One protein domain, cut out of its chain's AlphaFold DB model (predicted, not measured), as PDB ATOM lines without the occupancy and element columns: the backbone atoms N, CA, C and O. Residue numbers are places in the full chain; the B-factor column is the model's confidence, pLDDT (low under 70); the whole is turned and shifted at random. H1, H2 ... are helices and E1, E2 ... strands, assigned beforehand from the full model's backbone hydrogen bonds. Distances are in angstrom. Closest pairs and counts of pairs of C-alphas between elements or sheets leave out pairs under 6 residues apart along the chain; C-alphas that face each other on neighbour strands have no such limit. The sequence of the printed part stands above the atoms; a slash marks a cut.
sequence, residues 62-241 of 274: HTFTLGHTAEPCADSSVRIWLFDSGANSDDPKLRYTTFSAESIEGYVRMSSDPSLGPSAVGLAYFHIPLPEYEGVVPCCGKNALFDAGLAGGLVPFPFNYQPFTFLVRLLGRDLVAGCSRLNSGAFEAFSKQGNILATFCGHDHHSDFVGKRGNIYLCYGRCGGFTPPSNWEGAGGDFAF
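What this domain is: This is residues 62 to 241 of the 274 residues of the protein "Hypothetical protein" of labyrinthulid quahog parasite QPX (UniProt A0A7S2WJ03). With little regular structure, a strongly twisted mixed sheet, E1-E2-E3-E4-E6-E5, has H4 over it and H1 beside H4; loops lead to H2, H3 and H5 at the far end. Five named helices and six strands, class mixed, hold 69 of 180 printed residues. The whole is compact, radius of gyration of the C-alphas 18.1 A, and spans 58 by 32 by 31 A.

How they stand to each other: Find the hairpin of E1, residues 62 to 67, and E2, residues 77 to 82: N 66 and O 78, 2.9 A apart, are within hydrogen-bond range. H1, residues 101 to 111, touches H4, residues 186 to 193, closest at the C-alphas of Ile 104 and Ala 186, 6.1 A apart. In both, every O i to N i+4 pair is within range.

Where its parts are: Find C-alpha 62 at (-35.346, 34.801, -11.727); E3 holds residues 121-125, H2 145-151, H3 164-170, E4 196-201, E5 210-213, E6 216-220, and H5 232-235, ending at C-alpha 235 (-58.612, 58.149, -27.278).

The domain as a whole: The printed part has no cut; pLDDT is under 70 in residues 117-118 and 227-230.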
ATOM      1  N   HIS A  62     -35.913  36.147 -11.702       96.81
ATOM      2  CA  HIS A  62     -35.346  34.801 -11.727       96.81
ATOM      3  C   HIS A  62     -35.047  34.332 -13.149       96.81
ATOM      4  O   HIS A  62     -35.339  34.992 -14.145       96.81
ATOM      5  N   THR A  63     -34.432  33.157 -13.247       96.12
ATOM      6  CA  THR A  63     -34.106  32.537 -14.527       96.12
ATOM      7  C   THR A  63     -34.347  31.037 -14.503       96.12
ATOM      8  O   THR A  63     -34.308  30.399 -13.450       96.12
ATOM      9  N   PHE A  64     -34.582  30.464 -15.678       93.50
ATOM     10  CA  PHE A  64     -34.614  29.024 -15.901       93.50
ATOM     11  C   PHE A  64     -34.123  28.691 -17.314       93.50
ATOM     12  O   PHE A  64     -34.060  29.550 -18.194       93.50
ATOM     13  N   THR A  65     -33.753  27.428 -17.521       92.75
ATOM     14  CA  THR A  65     -33.343  26.911 -18.836       92.75
ATOM     15  C   THR A  65     -34.446  26.049 -19.400       92.75
ATOM     16  O   THR A  65     -34.944  25.170 -18.699       92.75
ATOM     17  N   LEU A  66     -34.774  26.252 -20.669       90.75
ATOM     18  CA  LEU A  66     -35.606  25.330 -21.424       90.75
ATOM     19  C   LEU A  66     -34.724  24.577 -22.410       90.75
ATOM     20  O   LEU A  66     -34.132  25.189 -23.294       90.75
ATOM     21  N   GLY A  67     -34.643  23.263 -22.238       90.19
ATOM     22  CA  GLY A  67     -34.052  22.348 -23.205       90.19
ATOM     23  C   GLY A  67     -35.117  21.795 -24.145       90.19
ATOM     24  O   GLY A  67     -36.210  21.468 -23.691       90.19
ATOM     25  N   HIS A  68     -34.811  21.657 -25.435       85.25
ATOM     26  CA  HIS A  68     -35.718  21.015 -26.402       85.25
ATOM     27  C   HIS A  68     -35.288  19.583 -26.781       85.25
ATOM     28  O   HIS A  68     -35.764  19.020 -27.767       85.25
ATOM     29  N   THR A  69     -34.384  18.990 -25.999       85.38
ATOM     30  CA  THR A  69     -33.931  17.593 -26.089       85.38
ATOM     31  C   THR A  69     -33.958  16.948 -24.700       85.38
ATOM     32  O   THR A  69     -34.030  17.648 -23.691       85.38
ATOM     33  N   ALA A  70     -33.901  15.611 -24.636       82.62
ATOM     34  CA  ALA A  70     -33.861  14.877 -23.364       82.62
ATOM     35  C   ALA A  70     -32.593  15.177 -22.541       82.62
ATOM     36  O   ALA A  70     -32.659  15.244 -21.320       82.62
ATOM     37  N   GLU A  71     -31.469  15.409 -23.225       84.31
ATOM     38  CA  GLU A  71     -30.175  15.773 -22.641       84.31
ATOM     39  C   GLU A  71     -29.755  17.150 -23.185       84.31
ATOM     40  O   GLU A  71     -29.096  17.234 -24.228       84.31
ATOM     41  N   PRO A  72     -30.220  18.248 -22.565       83.62
ATOM     42  CA  PRO A  72     -29.998  19.586 -23.092       83.62
ATOM     43  C   PRO A  72     -28.557  20.086 -22.934       83.62
ATOM     44  O   PRO A  72     -27.963  20.009 -21.860       83.62
ATOM     45  N   CYS A  73     -28.022  20.686 -23.998       86.62
ATOM     46  CA  CYS A  73     -26.758  21.421 -24.011       86.62
ATOM     47  C   CYS A  73     -26.987  22.898 -24.385       86.62
ATOM     48  O   CYS A  73     -28.127  23.352 -24.478       86.62
ATOM     49  N   ALA A  74     -25.911  23.668 -24.585       84.31
ATOM     50  CA  ALA A  74     -26.009  25.099 -24.900       84.31
ATOM     51  C   ALA A  74     -26.731  25.358 -26.226       84.31
ATOM     52  O   ALA A  74     -27.550  26.269 -26.299       84.31
ATOM     53  N   ASP A  75     -26.483  24.514 -27.226       87.69
ATOM     54  CA  ASP A  75     -27.064  24.654 -28.565       87.69
ATOM     55  C   ASP A  75     -28.481  24.098 -28.654       87.69
ATOM     56  O   ASP A  75     -29.176  24.353 -29.627       87.69
ATOM     57  N   SER A  76     -28.921  23.336 -27.649       90.25
ATOM     58  CA  SER A  76     -30.261  22.756 -27.611       90.25
ATOM     59  C   SER A  76     -31.130  23.334 -26.494       90.25
ATOM     60  O   SER A  76     -32.081  22.685 -26.035       90.25
ATOM     61  N   SER A  77     -30.754  24.519 -26.006       92.56
ATOM     62  CA  SER A  77     -31.419  25.184 -24.893       92.56
ATOM     63  C   SER A  77     -31.514  26.693 -25.073       92.56
ATOM     64  O   SER A  77     -30.725  27.319 -25.775       92.56
ATOM     65  N   VAL A  78     -32.455  27.290 -24.350       94.00
ATOM     66  CA  VAL A  78     -32.591  28.738 -24.185       94.00
ATOM     67  C   VAL A  78     -32.634  29.082 -22.700       94.00
ATOM     68  O   VAL A  78     -33.280  28.398 -21.903       94.00
ATOM     69  N   ARG A  79     -31.933  30.150 -22.321       95.06
ATOM     70  CA  ARG A  79     -32.006  30.752 -20.991       95.06
ATOM     71  C   ARG A  79     -33.071  31.838 -21.004       95.06
ATOM     72  O   ARG A  79     -32.958  32.803 -21.753       95.06
ATOM     73  N   ILE A  80     -34.076  31.701 -20.152       96.94
ATOM     74  CA  ILE A  80     -35.109  32.719 -19.974       96.94
ATOM     75  C   ILE A  80     -34.781  33.509 -18.714       96.94
ATOM     76  O   ILE A  80     -34.663  32.928 -17.634       96.94
ATOM     77  N   TRP A  81     -34.614  34.818 -18.852       98.06
ATOM     78  CA  TRP A  81     -34.475  35.759 -17.746       98.06
ATOM     79  C   TRP A  81     -35.781  36.525 -17.598       98.06
ATOM     80  O   TRP A  81     -36.258  37.112 -18.566       98.06
ATOM     81  N   LEU A  82     -36.369  36.502 -16.411       98.56
ATOM     82  CA  LEU A  82     -37.587  37.236 -16.094       98.56
ATOM     83  C   LEU A  82     -37.251  38.305 -15.062       98.56
ATOM     84  O   LEU A  82     -36.485  38.037 -14.131       98.56
ATOM     85  N   PHE A  83     -37.802  39.500 -15.249       98.44
ATOM     86  CA  PHE A  83     -37.563  40.625 -14.356       98.44
ATOM     87  C   PHE A  83     -38.835  41.405 -14.055       98.44
ATOM     88  O   PHE A  83     -39.645  41.659 -14.948       98.44
ATOM     89  N   ASP A  84     -38.945  41.870 -12.814       97.56
ATOM     90  CA  ASP A  84     -39.862  42.945 -12.459       97.56
ATOM     91  C   ASP A  84     -39.238  44.289 -12.853       97.56
ATOM     92  O   ASP A  84     -38.270  44.755 -12.247       97.56
ATOM     93  N   SER A  85     -39.790  44.911 -13.893       97.25
ATOM     94  CA  SER A  85     -39.355  46.227 -14.372       97.25
ATOM     95  C   SER A  85     -39.884  47.401 -13.548       97.25
ATOM     96  O   SER A  85     -39.586  48.543 -13.890       97.25
ATOM     97  N   GLY A  86     -40.669  47.147 -12.501       94.50
ATOM     98  CA  GLY A  86     -41.302  48.170 -11.678       94.50
ATOM     99  C   GLY A  86     -42.786  48.374 -11.990       94.50
ATOM    100  O   GLY A  86     -43.448  47.545 -12.616       94.50
ATOM    101  N   ALA A  87     -43.299  49.506 -11.520       94.31
ATOM    102  CA  ALA A  87     -44.710  49.863 -11.486       94.31
ATOM    103  C   ALA A  87     -44.913  51.351 -11.819       94.31
ATOM    104  O   ALA A  87     -43.965  52.069 -12.160       94.31
ATOM    105  N   ASN A  88     -46.150  51.833 -11.710       93.31
ATOM    106  CA  ASN A  88     -46.426  53.265 -11.779       93.31
ATOM    107  C   ASN A  88     -45.711  54.010 -10.641       93.31
ATOM    108  O   ASN A  88     -45.533  53.486  -9.543       93.31
ATOM    109  N   SER A  89     -45.271  55.238 -10.912       92.19
ATOM    110  CA  SER A  89     -44.661  56.113  -9.914       92.19
ATOM    111  C   SER A  89     -45.641  57.195  -9.483       92.19
ATOM    112  O   SER A  89     -46.240  57.863 -10.325       92.19
ATOM    113  N   ASP A  90     -45.711  57.440  -8.174       90.19
ATOM    114  CA  ASP A  90     -46.425  58.594  -7.615       90.19
ATOM    115  C   ASP A  90     -45.774  59.934  -8.003       90.19
ATOM    116  O   ASP A  90     -46.412  60.983  -7.904       90.19
ATOM    117  N   ASP A  91     -44.508  59.927  -8.451       91.31
ATOM    118  CA  ASP A  91     -43.869  61.114  -9.019       91.31
ATOM    119  C   ASP A  91     -44.235  61.245 -10.511       91.31
ATOM    120  O   ASP A  91     -43.702  60.510 -11.358       91.31
ATOM    121  N   PRO A  92     -45.072  62.231 -10.891       84.31
ATOM    122  CA  PRO A  92     -45.492  62.415 -12.278       84.31
ATOM    123  C   PRO A  92     -44.327  62.750 -13.224       84.31
ATOM    124  O   PRO A  92     -44.472  62.620 -14.442       84.31
ATOM    125  N   LYS A  93     -43.169  63.183 -12.703       86.81
ATOM    126  CA  LYS A  93     -41.962  63.409 -13.512       86.81
ATOM    127  C   LYS A  93     -41.286  62.103 -13.911       86.81
ATOM    128  O   LYS A  93     -40.700  62.043 -14.991       86.81
ATOM    129  N   LEU A  94     -41.357  61.083 -13.057       86.75
ATOM    130  CA  LEU A  94     -40.787  59.766 -13.326       86.75
ATOM    131  C   LEU A  94     -41.729  58.904 -14.160       86.75
ATOM    132  O   LEU A  94     -41.249  58.172 -15.026       86.75
ATOM    133  N   ARG A  95     -43.045  59.041 -13.927       87.62
ATOM    134  CA  ARG A  95     -44.151  58.228 -14.475       87.62
ATOM    135  C   ARG A  95     -44.117  56.765 -14.043       87.62
ATOM    136  O   ARG A  95     -45.120  56.263 -13.556       87.62
ATOM    137  N   TYR A  96     -42.961  56.120 -14.153       94.81
ATOM    138  CA  TYR A  96     -42.741  54.723 -13.801       94.81
ATOM    139  C   TYR A  96     -41.514  54.579 -12.907       94.81
ATOM    140  O   TYR A  96     -40.514  55.288 -13.082       94.81
ATOM    141  N   THR A  97     -41.571  53.635 -11.973       95.12
ATOM    142  CA  THR A  97     -40.365  53.120 -11.319       95.12
ATOM    143  C   THR A  97     -39.576  52.250 -12.309       95.12
ATOM    144  O   THR A  97     -39.922  52.150 -13.485       95.12
ATOM    145  N   THR A  98     -38.446  51.698 -11.878       95.69
ATOM    146  CA  THR A  98     -37.561  50.895 -12.731       95.69
ATOM    147  C   THR A  98     -37.044  49.694 -11.944       95.69
ATOM    148  O   THR A  98     -37.349  49.543 -10.760       95.69
ATOM    149  N   PHE A  99     -36.239  48.860 -12.595       96.81
ATOM    150  CA  PHE A  99     -35.566  47.712 -11.993       96.81
ATOM    151  C   PHE A  99     -34.872  48.118 -10.688       96.81
ATOM    152  O   PHE A  99     -34.119  49.098 -10.663       96.81
ATOM    153  N   SER A 100     -35.085  47.345  -9.619       96.06
ATOM    154  CA  SER A 100     -34.383  47.585  -8.357       96.06
ATOM    155  C   SER A 100     -32.890  47.280  -8.491       96.06
ATOM    156  O   SER A 100     -32.477  46.441  -9.301       96.06
ATOM    157  N   ALA A 101     -32.071  47.918  -7.652       96.56
ATOM    158  CA  ALA A 101     -30.646  47.607  -7.572       96.56
ATOM    159  C   ALA A 101     -30.415  46.114  -7.270       96.56
ATOM    160  O   ALA A 101     -29.595  45.477  -7.928       96.56
ATOM    161  N   GLU A 102     -31.214  45.518  -6.373       96.88
ATOM    162  CA  GLU A 102     -31.102  44.091  -6.038       96.88
ATOM    163  C   GLU A 102     -31.419  43.184  -7.232       96.88
ATOM    164  O   GLU A 102     -30.841  42.105  -7.358       96.88
ATOM    165  N   SER A 103     -32.316  43.612  -8.125       96.69
ATOM    166  CA  SER A 103     -32.650  42.864  -9.342       96.69
ATOM    167  C   SER A 103     -31.445  42.800 -10.285       96.69
ATOM    168  O   SER A 103     -31.120  41.736 -10.818       96.69
ATOM    169  N   ILE A 104     -30.728  43.917 -10.436       98.00
ATOM    170  CA  ILE A 104     -29.529  44.012 -11.281       98.00
ATOM    171  C   ILE A 104     -28.352  43.271 -10.645       98.00
ATOM    172  O   ILE A 104     -27.685  42.482 -11.315       98.00
ATOM    173  N   GLU A 105     -28.111  43.465  -9.351       97.62
ATOM    174  CA  GLU A 105     -27.073  42.744  -8.610       97.62
ATOM    175  C   GLU A 105     -27.330  41.232  -8.617       97.62
ATOM    176  O   GLU A 105     -26.417  40.435  -8.850       97.62
ATOM    177  N   GLY A 106     -28.589  40.829  -8.429       96.81
ATOM    178  CA  GLY A 106     -29.037  39.448  -8.526       96.81
ATOM    179  C   GLY A 106     -28.764  38.852  -9.904       96.81
ATOM    180  O   GLY A 106     -28.223  37.749  -9.987       96.81
ATOM    181  N   TYR A 107     -29.066  39.587 -10.977       97.25
ATOM    182  CA  TYR A 107     -28.734  39.193 -12.347       97.25
ATOM    183  C   TYR A 107     -27.229  39.036 -12.574       97.25
ATOM    184  O   TYR A 107     -26.803  38.023 -13.130       97.25
ATOM    185  N   VAL A 108     -26.417  39.999 -12.136       97.19
ATOM    186  CA  VAL A 108     -24.952  39.949 -12.275       97.19
ATOM    187  C   VAL A 108     -24.386  38.737 -11.531       97.19
ATOM    188  O   VAL A 108     -23.566  37.996 -12.081       97.19
ATOM    189  N   ARG A 109     -24.872  38.485 -10.309       95.88
ATOM    190  CA  ARG A 109     -24.489  37.320  -9.507       95.88
ATOM    191  C   ARG A 109     -24.880  36.013 -10.193       95.88
ATOM    192  O   ARG A 109     -24.033  35.140 -10.329       95.88
ATOM    193  N   MET A 110     -26.130  35.892 -10.644       93.94
ATOM    194  CA  MET A 110     -26.619  34.709 -11.360       93.94
ATOM    195  C   MET A 110     -25.840  34.482 -12.658       93.94
ATOM    196  O   MET A 110     -25.411  33.370 -12.923       93.94
ATOM    197  N   SER A 111     -25.575  35.529 -13.438       93.38
ATOM    198  CA  SER A 111     -24.809  35.438 -14.691       93.38
ATOM    199  C   SER A 111     -23.389  34.905 -14.500       93.38
ATOM    200  O   SER A 111     -22.830  34.321 -15.424       93.38
ATOM    201  N   SER A 112     -22.826  35.089 -13.305       90.75
ATOM    202  CA  SER A 112     -21.491  34.612 -12.942       90.75
ATOM    203  C   SER A 112     -21.500  33.214 -12.307       90.75
ATOM    204  O   SER A 112     -20.435  32.683 -11.999       90.75
ATOM    205  N   ASP A 113     -22.678  32.624 -12.072       90.12
ATOM    206  CA  ASP A 113     -22.823  31.331 -11.410       90.12
ATOM    207  C   ASP A 113     -22.625  30.174 -12.413       90.12
ATOM    208  O   ASP A 113     -23.471  29.957 -13.290       90.12
ATOM    209  N   PRO A 114     -21.541  29.382 -12.289       83.50
ATOM    210  CA  PRO A 114     -21.265  28.279 -13.206       83.50
ATOM    211  C   PRO A 114     -22.282  27.132 -13.089       83.50
ATOM    212  O   PRO A 114     -22.331  26.268 -13.965       83.50
ATOM    213  N   SER A 115     -23.090  27.097 -12.024       83.50
ATOM    214  CA  SER A 115     -24.081  26.045 -11.781       83.50
ATOM    215  C   SER A 115     -25.370  26.207 -12.583       83.50
ATOM    216  O   SER A 115     -26.165  25.268 -12.643       83.50
ATOM    217  N   LEU A 116     -25.585  27.352 -13.244       78.56
ATOM    218  CA  LEU A 116     -26.829  27.612 -13.968       78.56
ATOM    219  C   LEU A 116     -27.080  26.654 -15.145       78.56
ATOM    220  O   LEU A 116     -28.182  26.660 -15.689       78.56
ATOM    221  N   GLY A 117     -26.145  25.780 -15.516       66.81
ATOM    222  CA  GLY A 117     -26.298  24.839 -16.626       66.81
ATOM    223  C   GLY A 117     -25.774  25.436 -17.932       66.81
ATOM    224  O   GLY A 117     -25.072  26.447 -17.897       66.81
ATOM    225  N   PRO A 118     -26.052  24.823 -19.095       66.12
ATOM    226  CA  PRO A 118     -25.318  25.160 -20.303       66.12
ATOM    227  C   PRO A 118     -25.478  26.642 -20.683       66.12
ATOM    228  O   PRO A 118     -26.542  27.238 -20.479       66.12
ATOM    229  N   SER A 119     -24.406  27.219 -21.246       76.44
ATOM    230  CA  SER A 119     -24.299  28.617 -21.711       76.44
ATOM    231  C   SER A 119     -25.121  28.864 -22.990       76.44
ATOM    232  O   SER A 119     -24.611  29.284 -24.036       76.44
ATOM    233  N   ALA A 120     -26.407  28.536 -22.897       85.00
ATOM    234  CA  ALA A 120     -27.429  28.767 -23.898       85.00
ATOM    235  C   ALA A 120     -27.650  30.259 -24.143       85.00
ATOM    236  O   ALA A 120     -27.312  31.104 -23.311       85.00
ATOM    237  N   VAL A 121     -28.248  30.572 -25.290       92.06
ATOM    238  CA  VAL A 121     -28.653  31.939 -25.618       92.06
ATOM    239  C   VAL A 121     -29.655  32.465 -24.590       92.06
ATOM    240  O   VAL A 121     -30.609  31.770 -24.239       92.06
ATOM    241  N   GLY A 122     -29.426  33.677 -24.083       95.94
ATOM    242  CA  GLY A 122     -30.319  34.331 -23.132       95.94
ATOM    243  C   GLY A 122     -31.321  35.255 -23.796       95.94
ATOM    244  O   GLY A 122     -30.955  36.083 -24.627       95.94
ATOM    245  N   LEU A 123     -32.577  35.141 -23.379       98.25
ATOM    246  CA  LEU A 123     -33.658  36.059 -23.716       98.25
ATOM    247  C   LEU A 123     -34.214  36.636 -22.416       98.25
ATOM    248  O   LEU A 123     -34.518  35.878 -21.492       98.25
ATOM    249  N   ALA A 124     -34.329  37.956 -22.334       98.62
ATOM    250  CA  ALA A 124     -34.868  38.629 -21.158       98.62
ATOM    251  C   ALA A 124     -36.282  39.147 -21.411       98.62
ATOM    252  O   ALA A 124     -36.556  39.697 -22.473       98.62
ATOM    253  N   TYR A 125     -37.160  39.000 -20.424       98.81
ATOM    254  CA  TYR A 125     -38.544  39.447 -20.475       98.81
ATOM    255  C   TYR A 125     -38.850  40.320 -19.262       98.81
ATOM    256  O   TYR A 125     -38.521  39.970 -18.128       98.81
ATOM    257  N   PHE A 126     -39.481  41.456 -19.521       98.75
ATOM    258  CA  PHE A 126     -39.936  42.431 -18.532       98.75
ATOM    259  C   PHE A 126     -41.113  43.219 -19.118       98.75
ATOM    260  O   PHE A 126     -41.417  43.057 -20.293       98.75
ATOM    261  N   HIS A 127     -41.817  44.045 -18.347       98.06
ATOM    262  CA  HIS A 127     -42.993  44.739 -18.879       98.06
ATOM    263  C   HIS A 127     -42.681  46.138 -19.411       98.06
ATOM    264  O   HIS A 127     -42.912  46.397 -20.591       98.06
ATOM    265  N   ILE A 128     -42.152  47.019 -18.560       97.94
ATOM    266  CA  ILE A 128     -41.866  48.423 -18.877       97.94
ATOM    267  C   ILE A 128     -40.546  48.488 -19.655       97.94
ATOM    268  O   ILE A 128     -39.540  47.958 -19.169       97.94
ATOM    269  N   PRO A 129     -40.509  49.112 -20.847       98.06
ATOM    270  CA  PRO A 129     -39.296  49.212 -21.648       98.06
ATOM    271  C   PRO A 129     -38.173  49.923 -20.887       98.06
ATOM    272  O   PRO A 129     -38.399  50.844 -20.099       98.06
ATOM    273  N   LEU A 130     -36.932  49.521 -21.166       98.00
ATOM    274  CA  LEU A 130     -35.753  50.240 -20.685       98.00
ATOM    275  C   LEU A 130     -35.657  51.611 -21.381       98.00
ATOM    276  O   LEU A 130     -36.089  51.724 -22.532       98.00
ATOM    277  N   PRO A 131     -35.027  52.631 -20.765       97.25
ATOM    278  CA  PRO A 131     -34.751  53.909 -21.433       97.25
ATOM    279  C   PRO A 131     -34.057  53.753 -22.793       97.25
ATOM    280  O   PRO A 131     -34.219  54.564 -23.700       97.25
ATOM    281  N   GLU A 132     -33.304  52.671 -22.967       98.06
ATOM    282  CA  GLU A 132     -32.595  52.329 -24.188       98.06
ATOM    283  C   GLU A 132     -33.486  51.950 -25.377       98.06
ATOM    284  O   GLU A 132     -32.978  51.892 -26.495       98.06
ATOM    285  N   TYR A 133     -34.788  51.744 -25.177       98.31
ATOM    286  CA  TYR A 133     -35.752  51.612 -26.271       98.31
ATOM    287  C   TYR A 133     -36.059  52.966 -26.940       98.31
ATOM    288  O   TYR A 133     -36.360  53.004 -28.134       98.31
ATOM    289  N   GLU A 134     -35.925  54.088 -26.217       96.81
ATOM    290  CA  GLU A 134     -36.155  55.432 -26.761       96.81
ATOM    291  C   GLU A 134     -35.087  55.775 -27.816       96.81
ATOM    292  O   GLU A 134     -33.878  55.622 -27.602       96.81
ATOM    293  N   GLY A 135     -35.525  56.233 -28.988       96.94
ATOM    294  CA  GLY A 135     -34.679  56.569 -30.133       96.94
ATOM    295  C   GLY A 135     -34.195  55.368 -30.950       96.94
ATOM    296  O   GLY A 135     -33.308  55.526 -31.789       96.94
ATOM    297  N   VAL A 136     -34.692  54.154 -30.694       97.94
ATOM    298  CA  VAL A 136     -34.336  52.978 -31.500       97.94
ATOM    299  C   VAL A 136     -35.100  53.007 -32.816       97.94
ATOM    300  O   VAL A 136     -36.324  53.094 -32.834       97.94
ATOM    301  N   VAL A 137     -34.366  52.897 -33.923       97.12
ATOM    302  CA  VAL A 137     -34.951  52.731 -35.254       97.12
ATOM    303  C   VAL A 137     -35.375  51.265 -35.424       97.12
ATOM    304  O   VAL A 137     -34.518  50.383 -35.300       97.12
ATOM    305  N   PRO A 138     -36.660  50.984 -35.709       97.69
ATOM    306  CA  PRO A 138     -37.134  49.636 -36.004       97.69
ATOM    307  C   PRO A 138     -36.376  48.980 -37.164       97.69
ATOM    308  O   PRO A 138     -36.221  49.566 -38.235       97.69
ATOM    309  N   CYS A 139     -35.939  47.738 -36.970       97.94
ATOM    310  CA  CYS A 139     -35.505  46.840 -38.040       97.94
ATOM    311  C   CYS A 139     -36.709  46.178 -38.737       97.94
ATOM    312  O   CYS A 139     -36.667  45.946 -39.943       97.94
ATOM    313  N   CYS A 140     -37.770  45.886 -37.982       97.81
ATOM    314  CA  CYS A 140     -39.100  45.486 -38.454       97.81
ATOM    315  C   CYS A 140     -40.167  45.884 -37.416       97.81
ATOM    316  O   CYS A 140     -39.817  46.285 -36.300       97.81
ATOM    317  N   GLY A 141     -41.451  45.759 -37.762       97.25
ATOM    318  CA  GLY A 141     -42.570  46.198 -36.928       97.25
ATOM    319  C   GLY A 141     -42.689  47.718 -36.826       97.25
ATOM    320  O   GLY A 141     -42.064  48.473 -37.578       97.25
ATOM    321  N   LYS A 142     -43.526  48.181 -35.898       96.12
ATOM    322  CA  LYS A 142     -43.909  49.585 -35.742       96.12
ATOM    323  C   LYS A 142     -43.562  50.104 -34.350       96.12
ATOM    324  O   LYS A 142     -43.716  49.416 -33.344       96.12
ATOM    325  N   ASN A 143     -43.128  51.360 -34.298       96.12
ATOM    326  CA  ASN A 143     -43.181  52.186 -33.096       96.12
ATOM    327  C   ASN A 143     -44.220  53.283 -33.353       96.12
ATOM    328  O   ASN A 143     -43.904  54.276 -34.007       96.12
ATOM    329  N   ALA A 144     -45.462  53.070 -32.916       93.75
ATOM    330  CA  ALA A 144     -46.562  54.001 -33.167       93.75
ATOM    331  C   ALA A 144     -47.015  54.741 -31.900       93.75
ATOM    332  O   ALA A 144     -48.083  55.354 -31.889       93.75
ATOM    333  N   LEU A 145     -46.213  54.725 -30.830       92.56
ATOM    334  CA  LEU A 145     -46.578  55.378 -29.571       92.56
ATOM    335  C   LEU A 145     -46.721  56.902 -29.725       92.56
ATOM    336  O   LEU A 145     -47.649  57.494 -29.175       92.56
ATOM    337  N   PHE A 146     -45.847  57.542 -30.509       94.31
ATOM    338  CA  PHE A 146     -45.977  58.972 -30.810       94.31
ATOM    339  C   PHE A 146     -47.253  59.282 -31.598       94.31
ATOM    340  O   PHE A 146     -47.920  60.271 -31.304       94.31
ATOM    341  N   ASP A 147     -47.614  58.433 -32.562       92.81
ATOM    342  CA  ASP A 147     -48.819  58.606 -33.377       92.81
ATOM    343  C   ASP A 147     -50.090  58.448 -32.543       92.81
ATOM    344  O   ASP A 147     -50.991  59.282 -32.633       92.81
ATOM    345  N   ALA A 148     -50.116  57.450 -31.658       90.88
ATOM    346  CA  ALA A 148     -51.180  57.281 -30.678       90.88
ATOM    347  C   ALA A 148     -51.275  58.493 -29.741       90.88
ATOM    348  O   ALA A 148     -52.362  59.005 -29.487       90.88
ATOM    349  N   GLY A 149     -50.136  59.014 -29.273       91.75
ATOM    350  CA  GLY A 149     -50.094  60.222 -28.452       91.75
ATOM    351  C   GLY A 149     -50.561  61.472 -29.203       91.75
ATOM    352  O   GLY A 149     -51.211  62.336 -28.619       91.75
ATOM    353  N   LEU A 150     -50.258  61.579 -30.497       92.62
ATOM    354  CA  LEU A 150     -50.709  62.681 -31.344       92.62
ATOM    355  C   LEU A 150     -52.229  62.632 -31.528       92.62
ATOM    356  O   LEU A 150     -52.894  63.648 -31.328       92.62
ATOM    357  N   ALA A 151     -52.769  61.456 -31.853       90.56
ATOM    358  CA  ALA A 151     -54.204  61.233 -32.013       90.56
ATOM    359  C   ALA A 151     -54.972  61.410 -30.691       90.56
ATOM    360  O   ALA A 151     -56.012  62.062 -30.663       90.56
ATOM    361  N   GLY A 152     -54.414  60.914 -29.584       89.75
ATOM    362  CA  GLY A 152     -54.973  61.026 -28.234       89.75
ATOM    363  C   GLY A 152     -54.773  62.394 -27.569       89.75
ATOM    364  O   GLY A 152     -55.127  62.565 -26.404       89.75
ATOM    365  N   GLY A 153     -54.191  63.374 -28.270       90.88
ATOM    366  CA  GLY A 153     -54.034  64.745 -27.771       90.88
ATOM    367  C   GLY A 153     -52.965  64.932 -26.688       90.88
ATOM    368  O   GLY A 153     -52.970  65.949 -25.997       90.88
ATOM    369  N   LEU A 154     -52.034  63.986 -26.537       90.00
ATOM    370  CA  LEU A 154     -50.912  64.087 -25.599       90.00
ATOM    371  C   LEU A 154     -49.731  64.902 -26.123       90.00
ATOM    372  O   LEU A 154     -48.902  65.351 -25.329       90.00
ATOM    373  N   VAL A 155     -49.614  65.078 -27.440       92.56
ATOM    374  CA  VAL A 155     -48.531  65.884 -28.011       92.56
ATOM    375  C   VAL A 155     -48.875  67.370 -27.829       92.56
ATOM    376  O   VAL A 155     -49.888  67.831 -28.359       92.56
ATOM    377  N   PRO A 156     -48.064  68.151 -27.091       93.31
ATOM    378  CA  PRO A 156     -48.373  69.549 -26.822       93.31
ATOM    379  C   PRO A 156     -48.095  70.439 -28.040       93.31
ATOM    380  O   PRO A 156     -47.203  70.168 -28.848       93.31
ATOM    381  N   PHE A 157     -48.805  71.564 -28.129       93.50
ATOM    382  CA  PHE A 157     -48.469  72.647 -29.055       93.50
ATOM    383  C   PHE A 157     -47.048  73.190 -28.753       93.50
ATOM    384  O   PHE A 157     -46.724  73.387 -27.580       93.50
ATOM    385  N   PRO A 158     -46.196  73.470 -29.762       93.75
ATOM    386  CA  PRO A 158     -46.502  73.434 -31.188       93.75
ATOM    387  C   PRO A 158     -46.240  72.099 -31.901       93.75
ATOM    388  O   PRO A 158     -46.438  71.985 -33.103       93.75
ATOM    389  N   PHE A 159     -45.787  71.074 -31.190       95.00
ATOM    390  CA  PHE A 159     -45.284  69.835 -31.789       95.00
ATOM    391  C   PHE A 159     -46.369  68.951 -32.424       95.00
ATOM    392  O   PHE A 159     -46.055  68.058 -33.213       95.00
ATOM    393  N   ASN A 160     -47.641  69.226 -32.131       93.88
ATOM    394  CA  ASN A 160     -48.795  68.521 -32.682       93.88
ATOM    395  C   ASN A 160     -49.288  69.041 -34.045       93.88
ATOM    396  O   ASN A 160     -50.285  68.529 -34.550       93.88
ATOM    397  N   TYR A 161     -48.631  70.040 -34.646       94.19
ATOM    398  CA  TYR A 161     -49.028  70.576 -35.951       94.19
ATOM    399  C   TYR A 161     -47.848  70.765 -36.918       94.19
ATOM    400  O   TYR A 161     -46.681  70.838 -36.531       94.19
ATOM    401  N   GLN A 162     -48.147  70.864 -38.219       93.50
ATOM    402  CA  GLN A 162     -47.152  71.115 -39.268       93.50
ATOM    403  C   GLN A 162     -46.696  72.588 -39.284       93.50
ATOM    404  O   GLN A 162     -47.541  73.478 -39.275       93.50
ATOM    405  N   PRO A 163     -45.387  72.886 -39.369       94.44
ATOM    406  CA  PRO A 163     -44.307  71.979 -39.766       94.44
ATOM    407  C   PRO A 163     -43.589  71.285 -38.594       94.44
ATOM    408  O   PRO A 163     -42.642  70.535 -38.812       94.44
ATOM    409  N   PHE A 164     -43.987  71.529 -37.344       96.25
ATOM    410  CA  PHE A 164     -43.250  71.039 -36.176       96.25
ATOM    411  C   PHE A 164     -43.313  69.521 -36.031       96.25
ATOM    412  O   PHE A 164     -42.290  68.921 -35.719       96.25
ATOM    413  N   THR A 165     -44.445  68.882 -36.335       94.31
ATOM    414  CA  THR A 165     -44.521  67.411 -36.360       94.31
ATOM    415  C   THR A 165     -43.529  66.818 -37.366       94.31
ATOM    416  O   THR A 165     -42.870  65.829 -37.064       94.31
ATOM    417  N   PHE A 166     -43.347  67.446 -38.535       95.38
ATOM    418  CA  PHE A 166     -42.308  67.032 -39.482       95.38
ATOM    419  C   PHE A 166     -40.899  67.174 -38.888       95.38
ATOM    420  O   PHE A 166     -40.097  66.253 -39.015       95.38
ATOM    421  N   LEU A 167     -40.602  68.275 -38.190       96.19
ATOM    422  CA  LEU A 167     -39.305  68.462 -37.527       96.19
ATOM    423  C   LEU A 167     -39.056  67.437 -36.412       96.19
ATOM    424  O   LEU A 167     -37.937  66.952 -36.281       96.19
ATOM    425  N   VAL A 168     -40.082  67.080 -35.633       95.69
ATOM    426  CA  VAL A 168     -39.996  66.027 -34.605       95.69
ATOM    427  C   VAL A 168     -39.545  64.711 -35.238       95.69
ATOM    428  O   VAL A 168     -38.567  64.125 -34.775       95.69
ATOM    429  N   ARG A 169     -40.188  64.302 -36.338       95.19
ATOM    430  CA  ARG A 169     -39.826  63.078 -37.071       95.19
ATOM    431  C   ARG A 169     -38.445  63.148 -37.705       95.19
ATOM    432  O   ARG A 169     -37.664  62.211 -37.603       95.19
ATOM    433  N   LEU A 170     -38.116  64.281 -38.327       95.56
ATOM    434  CA  LEU A 170     -36.811  64.492 -38.955       95.56
ATOM    435  C   LEU A 170     -35.661  64.331 -37.949       95.56
ATOM    436  O   LEU A 170     -34.588  63.854 -38.304       95.56
ATOM    437  N   LEU A 171     -35.889  64.718 -36.693       95.19
ATOM    438  CA  LEU A 171     -34.923  64.596 -35.603       95.19
ATOM    439  C   LEU A 171     -35.009  63.252 -34.853       95.19
ATOM    440  O   LEU A 171     -34.321  63.093 -33.844       95.19
ATOM    441  N   GLY A 172     -35.859  62.316 -35.295       94.69
ATOM    442  CA  GLY A 172     -36.090  61.019 -34.646       94.69
ATOM    443  C   GLY A 172     -36.700  61.121 -33.245       94.69
ATOM    444  O   GLY A 172     -36.557  60.208 -32.436       94.69
ATOM    445  N   ARG A 173     -37.337  62.253 -32.921       95.06
ATOM    446  CA  ARG A 173     -37.952  62.517 -31.606       95.06
ATOM    447  C   ARG A 173     -39.334  61.875 -31.460       95.06
ATOM    448  O   ARG A 173     -39.894  61.917 -30.373       95.06
ATOM    449  N   ASP A 174     -39.869  61.309 -32.536       95.31
ATOM    450  CA  ASP A 174     -41.080  60.488 -32.559       95.31
ATOM    451  C   ASP A 174     -40.822  59.027 -32.162       95.31
ATOM    452  O   ASP A 174     -41.761  58.316 -31.817       95.31
ATOM    453  N   LEU A 175     -39.562  58.580 -32.148       96.50
ATOM    454  CA  LEU A 175     -39.161  57.239 -31.712       96.50
ATOM    455  C   LEU A 175     -39.171  57.132 -30.177       96.50
ATOM    456  O   LEU A 175     -38.147  56.894 -29.542       96.50
ATOM    457  N   VAL A 176     -40.327  57.374 -29.571       95.50
ATOM    458  CA  VAL A 176     -40.519  57.392 -28.117       95.50
ATOM    459  C   VAL A 176     -40.779  55.990 -27.563       95.50
ATOM    460  O   VAL A 176     -41.184  55.089 -28.297       95.50
ATOM    461  N   ALA A 177     -40.555  55.821 -26.263       95.69
ATOM    462  CA  ALA A 177     -40.904  54.624 -25.502       95.69
ATOM    463  C   ALA A 177     -41.531  55.041 -24.162       95.69
ATOM    464  O   ALA A 177     -41.098  56.033 -23.562       95.69
ATOM    465  N   GLY A 178     -42.529  54.301 -23.678       94.06
ATOM    466  CA  GLY A 178     -43.147  54.478 -22.360       94.06
ATOM    467  C   GLY A 178     -42.261  53.946 -21.234       94.06
ATOM    468  O   GLY A 178     -42.657  53.095 -20.452       94.06
ATOM    469  N   CYS A 179     -41.014  54.399 -21.168       94.62
ATOM    470  CA  CYS A 179     -40.045  53.933 -20.183       94.62
ATOM    471  C   CYS A 179     -40.009  54.833 -18.939       94.62
ATOM    472  O   CYS A 179     -40.447  55.991 -18.955       94.62
ATOM    473  N   SER A 180     -39.404  54.332 -17.860       93.94
ATOM    474  CA  SER A 180     -39.020  55.186 -16.732       93.94
ATOM    475  C   SER A 180     -38.022  56.260 -17.177       93.94
ATOM    476  O   SER A 180     -37.194  56.045 -18.065       93.94
ATOM    477  N   ARG A 181     -38.053  57.423 -16.517       92.25
ATOM    478  CA  ARG A 181     -36.987  58.433 -16.638       92.25
ATOM    479  C   ARG A 181     -35.735  58.078 -15.830       92.25
ATOM    480  O   ARG A 181     -34.705  58.725 -16.008       92.25
ATOM    481  N   LEU A 182     -35.811  57.070 -14.959       94.19
ATOM    482  CA  LEU A 182     -34.659  56.534 -14.242       94.19
ATOM    483  C   LEU A 182     -33.994  55.433 -15.063       94.19
ATOM    484  O   LEU A 182     -34.628  54.444 -15.435       94.19
ATOM    485  N   ASN A 183     -32.690  55.578 -15.283       95.56
ATOM    486  CA  ASN A 183     -31.871  54.492 -15.795       95.56
ATOM    487  C   ASN A 183     -31.306  53.697 -14.619       95.56
ATOM    488  O   ASN A 183     -30.522  54.218 -13.828       95.56
ATOM    489  N   SER A 184     -31.728  52.442 -14.503       96.44
ATOM    490  CA  SER A 184     -31.285  51.529 -13.451       96.44
ATOM    491  C   SER A 184     -29.883  50.960 -13.701       96.44
ATOM    492  O   SER A 184     -29.272  50.420 -12.788       96.44
ATOM    493  N   GLY A 185     -29.363  51.065 -14.929       97.94
ATOM    494  CA  GLY A 185     -28.147  50.382 -15.372       97.94
ATOM    495  C   GLY A 185     -28.395  48.957 -15.880       97.94
ATOM    496  O   GLY A 185     -27.438  48.251 -16.194       97.94
ATOM    497  N   ALA A 186     -29.657  48.520 -15.999       98.12
ATOM    498  CA  ALA A 186     -29.997  47.172 -16.460       98.12
ATOM    499  C   ALA A 186     -29.459  46.878 -17.870       98.12
ATOM    500  O   ALA A 186     -28.812  45.852 -18.072       98.12
ATOM    501  N   PHE A 187     -29.640  47.795 -18.830       98.50
ATOM    502  CA  PHE A 187     -29.103  47.620 -20.184       98.50
ATOM    503  C   PHE A 187     -27.574  47.486 -20.181       98.50
ATOM    504  O   PHE A 187     -27.021  46.612 -20.847       98.50
ATOM    505  N   GLU A 188     -26.883  48.326 -19.408       98.44
ATOM    506  CA  GLU A 188     -25.428  48.271 -19.279       98.44
ATOM    507  C   GLU A 188     -24.975  46.937 -18.671       98.44
ATOM    508  O   GLU A 188     -24.029  46.325 -19.170       98.44
ATOM    509  N   ALA A 189     -25.665  46.450 -17.636       98.31
ATOM    510  CA  ALA A 189     -25.389  45.151 -17.036       98.31
ATOM    511  C   ALA A 189     -25.589  44.008 -18.045       98.31
ATOM    512  O   ALA A 189     -24.694  43.175 -18.195       98.31
ATOM    513  N   PHE A 190     -26.710  43.998 -18.775       98.06
ATOM    514  CA  PHE A 190     -26.996  43.001 -19.813       98.06
ATOM    515  C   PHE A 190     -25.925  43.013 -20.905       98.06
ATOM    516  O   PHE A 190     -25.395  41.968 -21.289       98.06
ATOM    517  N   SER A 191     -25.559  44.211 -21.365       98.06
ATOM    518  CA  SER A 191     -24.579  44.403 -22.429       98.06
ATOM    519  C   SER A 191     -23.193  43.915 -22.008       98.06
ATOM    520  O   SER A 191     -22.552  43.191 -22.772       98.06
ATOM    521  N   LYS A 192     -22.762  44.242 -20.779       97.56
ATOM    522  CA  LYS A 192     -21.465  43.835 -20.214       97.56
ATOM    523  C   LYS A 192     -21.352  42.333 -19.974       97.56
ATOM    524  O   LYS A 192     -20.291  41.775 -20.234       97.56
ATOM    525  N   GLN A 193     -22.405  41.689 -19.469       95.62
ATOM    526  CA  GLN A 193     -22.397  40.238 -19.251       95.62
ATOM    527  C   GLN A 193     -22.413  39.462 -20.572       95.62
ATOM    528  O   GLN A 193     -21.879  38.357 -20.645       95.62
ATOM    529  N   GLY A 194     -23.022  40.024 -21.623       94.19
ATOM    530  CA  GLY A 194     -22.989  39.456 -22.973       94.19
ATOM    531  C   GLY A 194     -23.712  38.112 -23.110       94.19
ATOM    532  O   GLY A 194     -23.512  37.404 -24.094       94.19
ATOM    533  N   ASN A 195     -24.541  37.744 -22.131       94.00
ATOM    534  CA  ASN A 195     -25.288  36.486 -22.106       94.00
ATOM    535  C   ASN A 195     -26.777  36.654 -22.473       94.00
ATOM    536  O   ASN A 195     -27.507  35.666 -22.472       94.00
ATOM    537  N   ILE A 196     -27.219  37.874 -22.803       96.75
ATOM    538  CA  ILE A 196     -28.562  38.187 -23.313       96.75
ATOM    539  C   ILE A 196     -28.439  38.638 -24.772       96.75
ATOM    540  O   ILE A 196     -27.787  39.637 -25.060       96.75
ATOM    541  N   LEU A 197     -29.086  37.908 -25.682       97.81
ATOM    542  CA  LEU A 197     -29.183  38.251 -27.105       97.81
ATOM    543  C   LEU A 197     -30.263  39.309 -27.353       97.81
ATOM    544  O   LEU A 197     -30.069  40.239 -28.135       97.81
ATOM    545  N   ALA A 198     -31.419  39.141 -26.711       98.62
ATOM    546  CA  ALA A 198     -32.585  39.979 -26.940       98.62
ATOM    547  C   ALA A 198     -33.401  40.188 -25.664       98.62
ATOM    548  O   ALA A 198     -33.523  39.283 -24.833       98.62
ATOM    549  N   THR A 199     -33.994  41.370 -25.547       98.81
ATOM    550  CA  THR A 199     -35.001  41.701 -24.543       98.81
ATOM    551  C   THR A 199     -36.378  41.801 -25.188       98.81
ATOM    552  O   THR A 199     -36.503  42.239 -26.330       98.81
ATOM    553  N   PHE A 200     -37.417  41.428 -24.450       98.81
ATOM    554  CA  PHE A 200     -38.808  41.487 -24.876       98.81
ATOM    555  C   PHE A 200     -39.626  42.217 -23.818       98.81
ATOM    556  O   PHE A 200     -39.640  41.797 -22.659       98.81
ATOM    557  N   CYS A 201     -40.311  43.288 -24.222       98.44
ATOM    558  CA  CYS A 201     -41.179  44.052 -23.336       98.44
ATOM    559  C   CYS A 201     -42.600  44.232 -23.864       98.44
ATOM    560  O   CYS A 201     -42.887  43.963 -25.031       98.44
ATOM    561  N   GLY A 202     -43.501  44.638 -22.975       95.31
ATOM    562  CA  GLY A 202     -44.874  45.010 -23.302       95.31
ATOM    563  C   GLY A 202     -45.049  46.516 -23.164       95.31
ATOM    564  O   GLY A 202     -44.265  47.281 -23.720       95.31
ATOM    565  N   HIS A 203     -46.052  46.904 -22.375       94.75
ATOM    566  CA  HIS A 203     -46.365  48.275 -21.967       94.75
ATOM    567  C   HIS A 203     -46.881  49.188 -23.086       94.75
ATOM    568  O   HIS A 203     -48.039  49.589 -23.058       94.75
ATOM    569  N   ASP A 204     -46.068  49.462 -24.104       93.25
ATOM    570  CA  ASP A 204     -46.464  50.346 -25.198       93.25
ATOM    571  C   ASP A 204     -47.337  49.576 -26.191       93.25
ATOM    572  O   ASP A 204     -46.845  48.962 -27.135       93.25
ATOM    573  N   HIS A 205     -48.657  49.602 -26.004       92.56
ATOM    574  CA  HIS A 205     -49.582  48.788 -26.802       92.56
ATOM    575  C   HIS A 205     -49.618  49.136 -28.299       92.56
ATOM    576  O   HIS A 205     -50.158  48.368 -29.094       92.56
ATOM    577  N   HIS A 206     -49.037  50.275 -28.677       92.31
ATOM    578  CA  HIS A 206     -48.899  50.761 -30.050       92.31
ATOM    579  C   HIS A 206     -47.511  50.482 -30.652       92.31
ATOM    580  O   HIS A 206     -47.218  50.915 -31.767       92.31
ATOM    581  N   SER A 207     -46.656  49.759 -29.932       94.69
ATOM    582  CA  SER A 207     -45.319  49.390 -30.379       94.69
ATOM    583  C   SER A 207     -45.163  47.878 -30.380       94.69
ATOM    584  O   SER A 207     -45.500  47.194 -29.419       94.69
ATOM    585  N   ASP A 208     -44.631  47.355 -31.475       97.06
ATOM    586  CA  ASP A 208     -44.341  45.934 -31.640       97.06
ATOM    587  C   ASP A 208     -43.011  45.696 -32.360       97.06
ATOM    588  O   ASP A 208     -42.749  44.595 -32.831       97.06
ATOM    589  N   PHE A 209     -42.161  46.714 -32.470       98.31
ATOM    590  CA  PHE A 209     -40.949  46.626 -33.269       98.31
ATOM    591  C   PHE A 209     -39.886  45.674 -32.703       98.31
ATOM    592  O   PHE A 209     -39.827  45.378 -31.507       98.31
ATOM    593  N   VAL A 210     -38.983  45.255 -33.591       98.75
ATOM    594  CA  VAL A 210     -37.653  44.734 -33.244       98.75
ATOM    595  C   VAL A 210     -36.629  45.771 -33.662       98.75
ATOM    596  O   VAL A 210     -36.642  46.223 -34.803       98.75
ATOM    597  N   GLY A 211     -35.741  46.158 -32.755       98.31
ATOM    598  CA  GLY A 211     -34.628  47.060 -33.030       98.31
ATOM    599  C   GLY A 211     -33.352  46.574 -32.356       98.31
ATOM    600  O   GLY A 211     -33.353  45.564 -31.655       98.31
ATOM    601  N   LYS A 212     -32.239  47.280 -32.559       98.06
ATOM    602  CA  LYS A 212     -30.950  46.918 -31.952       98.06
ATOM    603  C   LYS A 212     -30.287  48.135 -31.324       98.06
ATOM    604  O   LYS A 212     -30.224  49.199 -31.939       98.06
ATOM    605  N   ARG A 213     -29.745  47.964 -30.119       98.25
ATOM    606  CA  ARG A 213     -28.860  48.940 -29.475       98.25
ATOM    607  C   ARG A 213     -27.642  48.206 -28.933       98.25
ATOM    608  O   ARG A 213     -27.772  47.231 -28.202       98.25
ATOM    609  N   GLY A 214     -26.450  48.655 -29.322       96.94
ATOM    610  CA  GLY A 214     -25.212  47.944 -29.001       96.94
ATOM    611  C   GLY A 214     -25.260  46.484 -29.469       96.94
ATOM    612  O   GLY A 214     -25.508  46.207 -30.643       96.94
ATOM    613  N   ASN A 215     -25.032  45.557 -28.541       97.06
ATOM    614  CA  ASN A 215     -25.036  44.113 -28.777       97.06
ATOM    615  C   ASN A 215     -26.379  43.418 -28.478       97.06
ATOM    616  O   ASN A 215     -26.438  42.201 -28.608       97.06
ATOM    617  N   ILE A 216     -27.436  44.153 -28.114       98.56
ATOM    618  CA  ILE A 216     -28.718  43.573 -27.687       98.56
ATOM    619  C   ILE A 216     -29.841  43.986 -28.643       98.56
ATOM    620  O   ILE A 216     -29.968  45.160 -29.012       98.56
ATOM    621  N   TYR A 217     -30.675  43.021 -29.029       98.81
ATOM    622  CA  TYR A 217     -31.944  43.301 -29.698       98.81
ATOM    623  C   TYR A 217     -33.006  43.730 -28.686       98.81
ATOM    624  O   TYR A 217     -33.227  43.055 -27.685       98.81
ATOM    625  N   LEU A 218     -33.665  44.849 -28.959       98.81
ATOM    626  CA  LEU A 218     -34.725  45.417 -28.138       98.81
ATOM    627  C   LEU A 218     -36.048  45.182 -28.864       98.81
ATOM    628  O   LEU A 218     -36.296  45.773 -29.918       98.81
ATOM    629  N   CYS A 219     -36.858  44.271 -28.334       98.75
ATOM    630  CA  CYS A 219     -38.093  43.823 -28.963       98.75
ATOM    631  C   CYS A 219     -39.296  44.207 -28.099       98.75
ATOM    632  O   CYS A 219     -39.266  44.047 -26.877       98.75
ATOM    633  N   TYR A 220     -40.375  44.642 -28.740       98.50
ATOM    634  CA  TYR A 220     -41.703  44.674 -28.131       98.50
ATOM    635  C   TYR A 220     -42.470  43.395 -28.462       98.50
ATOM    636  O   TYR A 220     -42.259  42.782 -29.507       98.50
ATOM    637  N   GLY A 221     -43.373  42.982 -27.577       97.06
ATOM    638  CA  GLY A 221     -44.410  42.000 -27.883       97.06
ATOM    639  C   GLY A 221     -45.445  42.547 -28.875       97.06
ATOM    640  O   GLY A 221     -45.227  43.551 -29.537       97.06
ATOM    641  N   ARG A 222     -46.599  41.885 -28.971       95.00
ATOM    642  CA  ARG A 222     -47.771  42.397 -29.698       95.00
ATOM    643  C   ARG A 222     -48.935  42.462 -28.717       95.00
ATOM    644  O   ARG A 222     -49.127  41.524 -27.942       95.00
ATOM    645  N   CYS A 223     -49.687  43.562 -28.730       91.88
ATOM    646  CA  CYS A 223     -50.871  43.693 -27.887       91.88
ATOM    647  C   CYS A 223     -51.939  42.672 -28.314       91.88
ATOM    648  O   CYS A 223     -52.461  42.721 -29.431       91.88
ATOM    649  N   GLY A 224     -52.259  41.738 -27.416       89.19
ATOM    650  CA  GLY A 224     -53.330  40.756 -27.612       89.19
ATOM    651  C   GLY A 224     -54.692  41.194 -27.060       89.19
ATOM    652  O   GLY A 224     -55.684  40.510 -27.298       89.19
ATOM    653  N   GLY A 225     -54.753  42.295 -26.304       83.00
ATOM    654  CA  GLY A 225     -55.991  42.803 -25.707       83.00
ATOM    655  C   GLY A 225     -56.830  43.594 -26.710       83.00
ATOM    656  O   GLY A 225     -56.291  44.419 -27.433       83.00
ATOM    657  N   PHE A 226     -58.145  43.361 -26.731       72.50
ATOM    658  CA  PHE A 226     -59.090  44.015 -27.655       72.50
ATOM    659  C   PHE A 226     -59.681  45.325 -27.125       72.50
ATOM    660  O   PHE A 226     -60.339  46.053 -27.865       72.50
ATOM    661  N   THR A 227     -59.496  45.609 -25.839       61.41
ATOM    662  CA  THR A 227     -59.997  46.838 -25.230       61.41
ATOM    663  C   THR A 227     -58.904  47.895 -25.347       61.41
ATOM    664  O   THR A 227     -57.823  47.681 -24.790       61.41
ATOM    665  N   PRO A 228     -59.147  49.023 -26.038       58.66
ATOM    666  CA  PRO A 228     -58.236  50.154 -25.966       58.66
ATOM    667  C   PRO A 228     -58.109  50.563 -24.493       58.66
ATOM    668  O   PRO A 228     -59.129  50.568 -23.791       58.66
ATOM    669  N   PRO A 229     -56.911  50.885 -23.978       63.75
ATOM    670  CA  PRO A 229     -56.784  51.324 -22.596       63.75
ATOM    671  C   PRO A 229     -57.720  52.511 -22.359       63.75
ATOM    672  O   PRO A 229     -57.853  53.385 -23.214       63.75
ATOM    673  N   SER A 230     -58.382  52.556 -21.204       59.22
ATOM    674  CA  SER A 230     -59.408  53.554 -20.851       59.22
ATOM    675  C   SER A 230     -58.889  55.000 -20.734       59.22
ATOM    676  O   SER A 230     -59.604  55.885 -20.266       59.22
ATOM    677  N   ASN A 231     -57.646  55.243 -21.136       70.94
ATOM    678  CA  ASN A 231     -56.937  56.504 -21.041       70.94
ATOM    679  C   ASN A 231     -56.723  57.118 -22.443       70.94
ATOM    680  O   ASN A 231     -57.477  56.886 -23.388       70.94
ATOM    681  N   TRP A 232     -55.692  57.947 -22.565       75.00
ATOM    682  CA  TRP A 232     -55.311  58.609 -23.807       75.00
ATOM    683  C   TRP A 232     -54.988  57.644 -24.959       75.00
ATOM    684  O   TRP A 232     -55.173  58.022 -26.111       75.00
ATOM    685  N   GLU A 233     -54.545  56.414 -24.676       74.44
ATOM    686  CA  GLU A 233     -54.265  55.416 -25.713       74.44
ATOM    687  C   GLU A 233     -55.553  55.003 -26.422       74.44
ATOM    688  O   GLU A 233     -55.582  54.960 -27.647       74.44
ATOM    689  N   GLY A 234     -56.642  54.789 -25.677       74.88
ATOM    690  CA  GLY A 234     -57.947  54.512 -26.271       74.88
ATOM    691  C   GLY A 234     -58.563  55.712 -26.986       74.88
ATOM    692  O   GLY A 234     -59.275  55.542 -27.973       74.88
ATOM    693  N   ALA A 235     -58.250  56.934 -26.544       75.75
ATOM    694  CA  ALA A 235     -58.612  58.149 -27.278       75.75
ATOM    695  C   ALA A 235     -57.841  58.294 -28.605       75.75
ATOM    696  O   ALA A 235     -58.300  59.007 -29.496       75.75
ATOM    697  N   GLY A 236     -56.699  57.612 -28.745       71.31
ATOM    698  CA  GLY A 236     -55.884  57.579 -29.959       71.31
ATOM    699  C   GLY A 236     -56.525  56.837 -31.137       71.31
ATOM    700  O   GLY A 236     -56.056  56.990 -32.264       71.31
ATOM    701  N   GLY A 237     -57.620  56.105 -30.906       77.31
ATOM    702  CA  GLY A 237     -58.357  55.372 -31.934       77.31
ATOM    703  C   GLY A 237     -57.911  53.917 -32.070       77.31
ATOM    704  O   GLY A 237     -57.546  53.274 -31.087       77.31
ATOM    705  N   ASP A 238     -58.004  53.388 -33.291       82.50
ATOM    706  CA  ASP A 238     -57.632  52.004 -33.584       82.50
ATOM    707  C   ASP A 238     -56.121  51.784 -33.411       82.50
ATOM    708  O   ASP A 238     -55.303  52.655 -33.719       82.50
ATOM    709  N   PHE A 239     -55.741  50.579 -32.976       86.31
ATOM    710  CA  PHE A 239     -54.336  50.188 -32.899       86.31
ATOM    711  C   PHE A 239     -53.653  50.273 -34.271       86.31
ATOM    712  O   PHE A 239     -54.245  50.008 -35.318       86.31
ATOM    713  N   ALA A 240     -52.349  50.554 -34.266       87.50
ATOM    714  CA  ALA A 240     -51.546  50.662 -35.486       87.50
ATOM    715  C   ALA A 240     -51.372  49.326 -36.243       87.50
ATOM    716  O   ALA A 240     -50.801  49.304 -37.342       87.50
ATOM    717  N   PHE A 241     -51.810  48.212 -35.661       91.81
ATOM    718  CA  PHE A 241     -51.678  46.854 -36.177       91.81
ATOM    719  C   PHE A 241     -52.796  45.954 -35.630       91.81
ATOM    720  O   PHE A 241     -53.412  46.261 -34.609       91.81
TER     721      PHE A 241